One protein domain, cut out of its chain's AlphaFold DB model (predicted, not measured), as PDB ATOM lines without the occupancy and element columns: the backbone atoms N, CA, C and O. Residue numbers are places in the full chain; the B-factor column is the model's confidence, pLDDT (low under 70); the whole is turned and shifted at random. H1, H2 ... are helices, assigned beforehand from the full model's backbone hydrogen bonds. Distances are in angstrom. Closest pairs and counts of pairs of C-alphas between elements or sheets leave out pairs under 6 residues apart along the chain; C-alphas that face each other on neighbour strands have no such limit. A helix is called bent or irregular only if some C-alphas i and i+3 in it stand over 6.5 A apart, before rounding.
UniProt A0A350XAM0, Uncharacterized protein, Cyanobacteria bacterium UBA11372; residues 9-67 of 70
ATOM      1  N   GLN A   9       7.257 -15.270 -50.525       77.75
ATOM      2  CA  GLN A   9       7.206 -15.011 -49.084       77.75
ATOM      3  C   GLN A   9       7.408 -16.292 -48.263       77.75
ATOM      4  O   GLN A   9       8.109 -16.273 -47.252       77.75
ATOM      5  N   GLU A  10       6.808 -17.406 -48.692       84.06
ATOM      6  CA  GLU A  10       6.963 -18.711 -48.036       84.06
ATOM      7  C   GLU A  10       8.416 -19.191 -48.115       84.06
ATOM      8  O   GLU A  10       8.981 -19.582 -47.094       84.06
ATOM      9  N   VAL A  11       9.054 -19.048 -49.279       87.75
ATOM     10  CA  VAL A  11      10.466 -19.407 -49.476       87.75
ATOM     11  C   VAL A  11      11.400 -18.529 -48.632       87.75
ATOM     12  O   VAL A  11      12.334 -19.039 -48.016       87.75
ATOM     13  N   ILE A  12      11.150 -17.216 -48.550       87.06
ATOM     14  CA  ILE A  12      11.964 -16.297 -47.732       87.06
ATOM     15  C   ILE A  12      11.837 -16.632 -46.241       87.06
ATOM     16  O   ILE A  12      12.844 -16.672 -45.534       87.06
ATOM     17  N   ARG A  13      10.618 -16.899 -45.752       87.06
ATOM     18  CA  ARG A  13      10.392 -17.277 -44.346       87.06
ATOM     19  C   ARG A  13      11.089 -18.582 -43.992       87.06
ATOM     20  O   ARG A  13      11.713 -18.668 -42.938       87.06
ATOM     21  N   GLU A  14      11.008 -19.577 -44.872       93.25
ATOM     22  CA  GLU A  14      11.707 -20.849 -44.695       93.25
ATOM     23  C   GLU A  14      13.229 -20.647 -44.643       93.25
ATOM     24  O   GLU A  14      13.889 -21.147 -43.732       93.25
ATOM     25  N   ALA A  15      13.783 -19.845 -45.557       91.88
ATOM     26  CA  ALA A  15      15.209 -19.541 -45.586       91.88
ATOM     27  C   ALA A  15      15.685 -18.847 -44.299       91.88
ATOM     28  O   ALA A  15      16.691 -19.260 -43.720       91.88
ATOM     29  N   LEU A  16      14.957 -17.836 -43.813       91.44
ATOM     30  CA  LEU A  16      15.293 -17.150 -42.560       91.44
ATOM     31  C   LEU A  16      15.245 -18.105 -41.360       91.44
ATOM     32  O   LEU A  16      16.181 -18.116 -40.564       91.44
ATOM     33  N   ALA A  17      14.233 -18.973 -41.276       94.38
ATOM     34  CA  ALA A  17      14.114 -19.957 -40.199       94.38
ATOM     35  C   ALA A  17      15.255 -20.993 -40.193       94.38
ATOM     36  O   ALA A  17      15.643 -21.492 -39.135       94.38
ATOM     37  N   ILE A  18      15.802 -21.339 -41.363       96.81
ATOM     38  CA  ILE A  18      16.993 -22.191 -41.470       96.81
ATOM     39  C   ILE A  18      18.233 -21.415 -41.016       96.81
ATOM     40  O   ILE A  18      19.023 -21.927 -40.224       96.81
ATOM     41  N   LEU A  19      18.401 -20.177 -41.485       95.56
ATOM     42  CA  LEU A  19      19.556 -19.345 -41.149       95.56
ATOM     43  C   LEU A  19      19.639 -19.062 -39.646       95.56
ATOM     44  O   LEU A  19      20.715 -19.199 -39.072       95.56
ATOM     45  N   GLU A  20      18.517 -18.766 -38.990       95.31
ATOM     46  CA  GLU A  20      18.448 -18.538 -37.538       95.31
ATOM     47  C   GLU A  20      18.948 -19.730 -36.708       95.31
ATOM     48  O   GLU A  20      19.483 -19.539 -35.617       95.31
ATOM     49  N   LYS A  21      18.840 -20.963 -37.221       96.81
ATOM     50  CA  LYS A  21      19.346 -22.168 -36.536       96.81
ATOM     51  C   LYS A  21      20.860 -22.342 -36.643       96.81
ATOM     52  O   LYS A  21      21.436 -23.099 -35.863       96.81
ATOM     53  N   HIS A  22      21.498 -21.700 -37.618       97.19
ATOM     54  CA  HIS A  22      22.882 -21.994 -38.005       97.19
ATOM     55  C   HIS A  22      23.797 -20.769 -38.039       97.19
ATOM     56  O   HIS A  22      25.004 -20.912 -38.228       97.19
ATOM     57  N   MET A  23      23.248 -19.569 -37.866       96.56
ATOM     58  CA  MET A  23      23.969 -18.323 -38.058       96.56
ATOM     59  C   MET A  23      23.647 -17.327 -36.947       96.56
ATOM     60  O   MET A  23      22.515 -17.206 -36.492       96.56
ATOM     61  N   GLU A  24      24.664 -16.584 -36.515       96.31
ATOM     62  CA  GLU A  24      24.463 -15.492 -35.567       96.31
ATOM     63  C   GLU A  24      23.579 -14.397 -36.190       96.31
ATOM     64  O   GLU A  24      23.798 -14.039 -37.354       96.31
ATOM     65  N   PRO A  25      22.657 -13.784 -35.423       90.25
ATOM     66  CA  PRO A  25      21.734 -12.771 -35.938       90.25
ATOM     67  C   PRO A  25      22.411 -11.628 -36.710       90.25
ATOM     68  O   PRO A  25      21.901 -11.181 -37.734       90.25
ATOM     69  N   ALA A  26      23.599 -11.191 -36.276       93.31
ATOM     70  CA  ALA A  26      24.357 -10.134 -36.949       93.31
ATOM     71  C   ALA A  26      24.776 -10.514 -38.383       93.31
ATOM     72  O   ALA A  26      24.737  -9.681 -39.289       93.31
ATOM     73  N   LYS A  27      25.140 -11.782 -38.609       94.50
ATOM     74  CA  LYS A  27      25.521 -12.291 -39.933       94.50
ATOM     75  C   LYS A  27      24.297 -12.467 -40.831       94.50
ATOM     76  O   LYS A  27      24.392 -12.190 -42.023       94.50
ATOM     77  N   ILE A  28      23.146 -12.834 -40.260       92.44
ATOM     78  CA  ILE A  28      21.866 -12.891 -40.982       92.44
ATOM     79  C   ILE A  28      21.464 -11.486 -41.446       92.44
ATOM     80  O   ILE A  28      21.166 -11.296 -42.620       92.44
ATOM     81  N   ALA A  29      21.533 -10.485 -40.564       87.25
ATOM     82  CA  ALA A  29      21.228  -9.096 -40.912       87.25
ATOM     83  C   ALA A  29      22.140  -8.560 -42.031       87.25
ATOM     84  O   ALA A  29      21.665  -7.922 -42.969       87.25
ATOM     85  N   MET A  30      23.441  -8.865 -41.965       91.19
ATOM     86  CA  MET A  30      24.396  -8.519 -43.022       91.19
ATOM     87  C   MET A  30      24.088  -9.243 -44.342       91.19
ATOM     88  O   MET A  30      24.191  -8.652 -45.409       91.19
ATOM     89  N   LEU A  31      23.689 -10.515 -44.300       88.94
ATOM     90  CA  LEU A  31      23.309 -11.266 -45.497       88.94
ATOM     91  C   LEU A  31      22.058 -10.682 -46.163       88.94
ATOM     92  O   LEU A  31      22.031 -10.510 -47.380       88.94
ATOM     93  N   VAL A  32      21.043 -10.347 -45.367       86.12
ATOM     94  CA  VAL A  32      19.799  -9.739 -45.853       86.12
ATOM     95  C   VAL A  32      20.056  -8.364 -46.472       86.12
ATOM     96  O   VAL A  32      19.416  -8.040 -47.462       86.12
ATOM     97  N   SER A  33      21.007  -7.574 -45.963       80.69
ATOM     98  CA  SER A  33      21.344  -6.273 -46.564       80.69
ATOM     99  C   SER A  33      22.116  -6.384 -47.885       80.69
ATOM    100  O   SER A  33      22.039  -5.481 -48.715       80.69
ATOM    101  N   MET A  34      22.851  -7.482 -48.092       83.50
ATOM    102  CA  MET A  34      23.567  -7.759 -49.344       83.50
ATOM    103  C   MET A  34      22.659  -8.334 -50.436       83.50
ATOM    104  O   MET A  34      22.984  -8.234 -51.620       83.50
ATOM    105  N   LEU A  35      21.545  -8.959 -50.058       79.75
ATOM    106  CA  LEU A  35      20.607  -9.578 -50.986       79.75
ATOM    107  C   LEU A  35      19.398  -8.660 -51.227       79.75
ATOM    108  O   LEU A  35      18.924  -8.009 -50.302       79.75
ATOM    109  N   PRO A  36      18.824  -8.631 -52.440       66.06
ATOM    110  CA  PRO A  36      17.595  -7.895 -52.716       66.06
ATOM    111  C   PRO A  36      16.375  -8.657 -52.162       66.06
ATOM    112  O   PRO A  36      15.478  -9.049 -52.905       66.06
ATOM    113  N   ILE A  37      16.355  -8.924 -50.853       64.81
ATOM    114  CA  ILE A  37      15.237  -9.576 -50.164       64.81
ATOM    115  C   ILE A  37      14.213  -8.489 -49.844       64.81
ATOM    116  O   ILE A  37      14.214  -7.887 -48.774       64.81
ATOM    117  N   GLY A  38      13.358  -8.196 -50.819       62.53
ATOM    118  CA  GLY A  38      12.245  -7.271 -50.677       62.53
ATOM    119  C   GLY A  38      11.123  -7.657 -51.628       62.53
ATOM    120  O   GLY A  38      11.368  -7.988 -52.783       62.53
ATOM    121  N   GLU A  39       9.885  -7.614 -51.147       58.69
ATOM    122  CA  GLU A  39       8.688  -8.034 -51.896       58.69
ATOM    123  C   GLU A  39       8.247  -7.043 -52.984       58.69
ATOM    124  O   GLU A  39       7.182  -7.186 -53.579       58.69
ATOM    125  N   GLY A  40       9.048  -6.024 -53.272       62.06
ATOM    126  CA  GLY A  40       8.669  -4.986 -54.206       62.06
ATOM    127  C   GLY A  40       9.867  -4.446 -54.944       62.06
ATOM    128  O   GLY A  40      10.939  -4.252 -54.371       62.06
ATOM    129  N   ASN A  41       9.657  -4.128 -56.218       71.56
ATOM    130  CA  ASN A  41      10.514  -3.185 -56.910       71.56
ATOM    131  C   ASN A  41      10.378  -1.841 -56.175       71.56
ATOM    132  O   ASN A  41       9.497  -1.047 -56.487       71.56
ATOM    133  N   TYR A  42      11.206  -1.628 -55.146       69.25
ATOM    134  CA  TYR A  42      11.186  -0.433 -54.302       69.25
ATOM    135  C   TYR A  42      11.230   0.833 -55.154       69.25
ATOM    136  O   TYR A  42      10.553   1.804 -54.840       69.25
ATOM    137  N   LEU A  43      11.964   0.801 -56.270       72.50
ATOM    138  CA  LEU A  43      12.008   1.905 -57.219       72.50
ATOM    139  C   LEU A  43      10.643   2.138 -57.874       72.50
ATOM    140  O   LEU A  43      10.184   3.274 -57.871       72.50
ATOM    141  N   ALA A  44       9.957   1.091 -58.340       76.25
ATOM    142  CA  ALA A  44       8.605   1.217 -58.897       76.25
ATOM    143  C   ALA A  44       7.573   1.673 -57.854       76.25
ATOM    144  O   ALA A  44       6.737   2.521 -58.145       76.25
ATOM    145  N   ILE A  45       7.647   1.155 -56.625       80.38
ATOM    146  CA  ILE A  45       6.751   1.559 -55.532       80.38
ATOM    147  C   ILE A  45       7.003   3.020 -55.154       80.38
ATOM    148  O   ILE A  45       6.059   3.787 -54.995       80.38
ATOM    149  N   ARG A  46       8.269   3.434 -55.046       81.50
ATOM    150  CA  ARG A  46       8.655   4.824 -54.791       81.50
ATOM    151  C   ARG A  46       8.147   5.741 -55.902       81.50
ATOM    152  O   ARG A  46       7.584   6.786 -55.601       81.50
ATOM    153  N   GLU A  47       8.327   5.358 -57.164       85.38
ATOM    154  CA  GLU A  47       7.829   6.150 -58.293       85.38
ATOM    155  C   GLU A  47       6.308   6.259 -58.295       85.38
ATOM    156  O   GLU A  47       5.787   7.339 -58.546       85.38
ATOM    157  N   GLN A  48       5.593   5.191 -57.943       88.12
ATOM    158  CA  GLN A  48       4.139   5.221 -57.820       88.12
ATOM    159  C   GLN A  48       3.670   6.106 -56.656       88.12
ATOM    160  O   GLN A  48       2.753   6.905 -56.826       88.12
ATOM    161  N   LEU A  49       4.275   5.963 -55.473       85.69
ATOM    162  CA  LEU A  49       3.855   6.671 -54.259       85.69
ATOM    163  C   LEU A  49       4.159   8.171 -54.298       85.69
ATOM    164  O   LEU A  49       3.442   8.948 -53.674       85.69
ATOM    165  N   PHE A  50       5.208   8.573 -55.015       90.69
ATOM    166  CA  PHE A  50       5.660   9.964 -55.092       90.69
ATOM    167  C   PHE A  50       5.501  10.564 -56.495       90.69
ATOM    168  O   PHE A  50       6.128  11.575 -56.813       90.69
ATOM    169  N   ALA A  51       4.670   9.959 -57.348       93.25
ATOM    170  CA  ALA A  51       4.388  10.474 -58.682       93.25
ATOM    171  C   ALA A  51       3.823  11.902 -58.605       93.25
ATOM    172  O   ALA A  51       2.772  12.133 -58.012       93.25
ATOM    173  N   GLY A  52       4.519  12.858 -59.227       90.56
ATOM    174  CA  GLY A  52       4.116  14.268 -59.238       90.56
ATOM    175  C   GLY A  52       4.411  15.036 -57.946       90.56
ATOM    176  O   GLY A  52       4.102  16.222 -57.871       90.56
ATOM    177  N   GLU A  53       5.034  14.400 -56.953       93.56
ATOM    178  CA  GLU A  53       5.493  15.071 -55.741       93.56
ATOM    179  C   GLU A  53       6.877  15.697 -55.947       93.56
ATOM    180  O   GLU A  53       7.747  15.146 -56.625       93.56
ATOM    181  N   THR A  54       7.099  16.841 -55.309       94.19
ATOM    182  CA  THR A  54       8.421  17.455 -55.165       94.19
ATOM    183  C   THR A  54       8.837  17.411 -53.699       94.19
ATOM    184  O   THR A  54       8.033  17.128 -52.811       94.19
ATOM    185  N   VAL A  55      10.106  17.705 -53.417       90.19
ATOM    186  CA  VAL A  55      10.576  17.806 -52.028       90.19
ATOM    187  C   VAL A  55       9.752  18.838 -51.252       90.19
ATOM    188  O   VAL A  55       9.364  18.569 -50.117       90.19
ATOM    189  N   ASP A  56       9.413  19.963 -51.879       95.19
ATOM    190  CA  ASP A  56       8.635  21.027 -51.243       95.19
ATOM    191  C   ASP A  56       7.215  20.560 -50.882       95.19
ATOM    192  O   ASP A  56       6.782  20.742 -49.742       95.19
ATOM    193  N   THR A  57       6.521  19.851 -51.785       95.12
ATOM    194  CA  THR A  57       5.161  19.343 -51.512       95.12
ATOM    195  C   THR A  57       5.150  18.276 -50.419       95.12
ATOM    196  O   THR A  57       4.232  18.222 -49.598       95.12
ATOM    197  N   LEU A  58       6.190  17.440 -50.353       94.12
ATOM    198  CA  LEU A  58       6.337  16.448 -49.287       94.12
ATOM    199  C   LEU A  58       6.593  17.107 -47.930       94.12
ATOM    200  O   LEU A  58       6.005  16.692 -46.931       94.12
ATOM    201  N   VAL A  59       7.425  18.148 -47.887       94.00
ATOM    202  CA  VAL A  59       7.691  18.910 -46.659       94.00
ATOM    203  C   VAL A  59       6.414  19.573 -46.142       94.00
ATOM    204  O   VAL A  59       6.145  19.517 -44.941       94.00
ATOM    205  N   GLU A  60       5.601  20.159 -47.021       95.12
ATOM    206  CA  GLU A  60       4.308  20.741 -46.647       95.12
ATOM    207  C   GLU A  60       3.350  19.697 -46.064       95.12
ATOM    208  O   GLU A  60       2.771  19.917 -45.000       95.12
ATOM    209  N   LYS A  61       3.239  18.522 -46.696       93.62
ATOM    210  CA  LYS A  61       2.395  17.421 -46.201       93.62
ATOM    211  C   LYS A  61       2.841  16.902 -44.840       93.62
ATOM    212  O   LYS A  61       2.002  16.614 -43.990       93.62
ATOM    213  N   VAL A  62       4.150  16.791 -44.621       93.88
ATOM    214  CA  VAL A  62       4.704  16.373 -43.327       93.88
ATOM    215  C   VAL A  62       4.379  17.402 -42.249       93.88
ATOM    216  O   VAL A  62       3.931  17.013 -41.174       93.88
ATOM    217  N   LYS A  63       4.533  18.701 -42.536       94.19
ATOM    218  CA  LYS A  63       4.160  19.772 -41.600       94.19
ATOM    219  C   LYS A  63       2.672  19.724 -41.261       94.19
ATOM    220  O   LYS A  63       2.334  19.674 -40.087       94.19
ATOM    221  N   ALA A  64       1.802  19.629 -42.267       93.50
ATOM    222  CA  ALA A  64       0.355  19.537 -42.070       93.50
ATOM    223  C   ALA A  64      -0.069  18.293 -41.265       93.50
ATOM    224  O   ALA A  64      -1.029  18.341 -40.503       93.50
ATOM    225  N   TYR A  65       0.643  17.172 -41.411       92.56
ATOM    226  CA  TYR A  65       0.408  15.967 -40.609       92.56
ATOM    227  C   TYR A  65       0.870  16.119 -39.151       92.56
ATOM    228  O   TYR A  65       0.275  15.537 -38.247       92.56
ATOM    229  N   GLN A  66       1.952  16.868 -38.930       90.88
ATOM    230  CA  GLN A  66       2.532  17.117 -37.610       90.88
ATOM    231  C   GLN A  66       1.816  18.225 -36.835       90.88
ATOM    232  O   GLN A  66       1.974  18.306 -35.616       90.88
ATOM    233  N   GLU A  67       1.039  19.070 -37.513       87.81
ATOM    234  CA  GLU A  67       0.191  20.044 -36.841       87.81
ATOM    235  C   GLU A  67      -0.857  19.316 -35.981       87.81
ATOM    236  O   GLU A  67      -1.585  18.446 -36.471       87.81
TER     237      GLU A  67
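What this domain is: This is residues 9 to 67 of the 70 residues of an uncharacterized protein of Cyanobacteria bacterium UBA11372 (UniProt A0A350XAM0). This is an open, strung-out chain of four short helices: a loose helical hairpin, H1 and H2, at one end, the lone helix H3 along the way, and the lone helix H4 at the far end. There is no common core, for H3 and H4 touch no helix. The printed part has 59 residues, with four named helices in the order H1, H2, H3, H4 and no named strand, and its class is all helix. It is extended, with a radius of gyration of the C-alphas of 17.8 A, and its outline is elongated, the C-alphas spanning 47 by 24 by 19 A.

How they stand to each other: Start with H1, residues 9 to 22, and go on to H2, residues 25 to 34; the two form a helical hairpin over a tight link of 2 residues. They only just touch, with 3 pairs of C-alphas within 8 A, and H1 does so with residues 16 to 20 alone. Look for the closest pair at Leu 19 and Ile 28, whose C-alphas are 6.9 A apart. Their lines stand at a steep tilt of 42 degrees, and they run opposite ways. Next comes H3, residues 42 to 49, which is apart from H1 and from H2. Last comes H4, residues 55 to 66, which is apart from H1, H2 and H3. In the backbones of H2, H3 and H4 you will find every O i to N i+4 pair within hydrogen-bond range; in H1 it is 8 of 10.

Where its parts are: Find C-alpha 9 at (7.206, -15.011, -49.084); from there H1 runs 20.4 A to C-alpha 22 at (22.882, -21.994, -38.005). H2 begins at C-alpha 25 and covers 14.4 A to C-alpha 34. H3 runs 10.2 A from C-alpha 42 to C-alpha 49. H4 runs 16.5 A from C-alpha 55 and ends at C-alpha 66, at (2.532, 17.117, -37.610). None of the four helices is bent or irregular.

The domain as a whole: From Gln 9 to Glu 67 the C-alphas are 37.8 A apart, while the two farthest apart in the domain, those of His 22 and Glu 67, are 47.8 A apart. The printed part has no cut. H1 to H2 and H3 to H4 are tight links, and H2 to H3 is a short link of 7 residues; no link is long. Among the stretches that stand free are residues 40 to 49, of which 42 to 49 belong to H3, and residues 59 to 67, of which 59 to 66 belong to H4. The mean pLDDT of the printed part is 87.0; look at residues 36 to 40 and residue 42 for the values under 70, where the model's confidence is low.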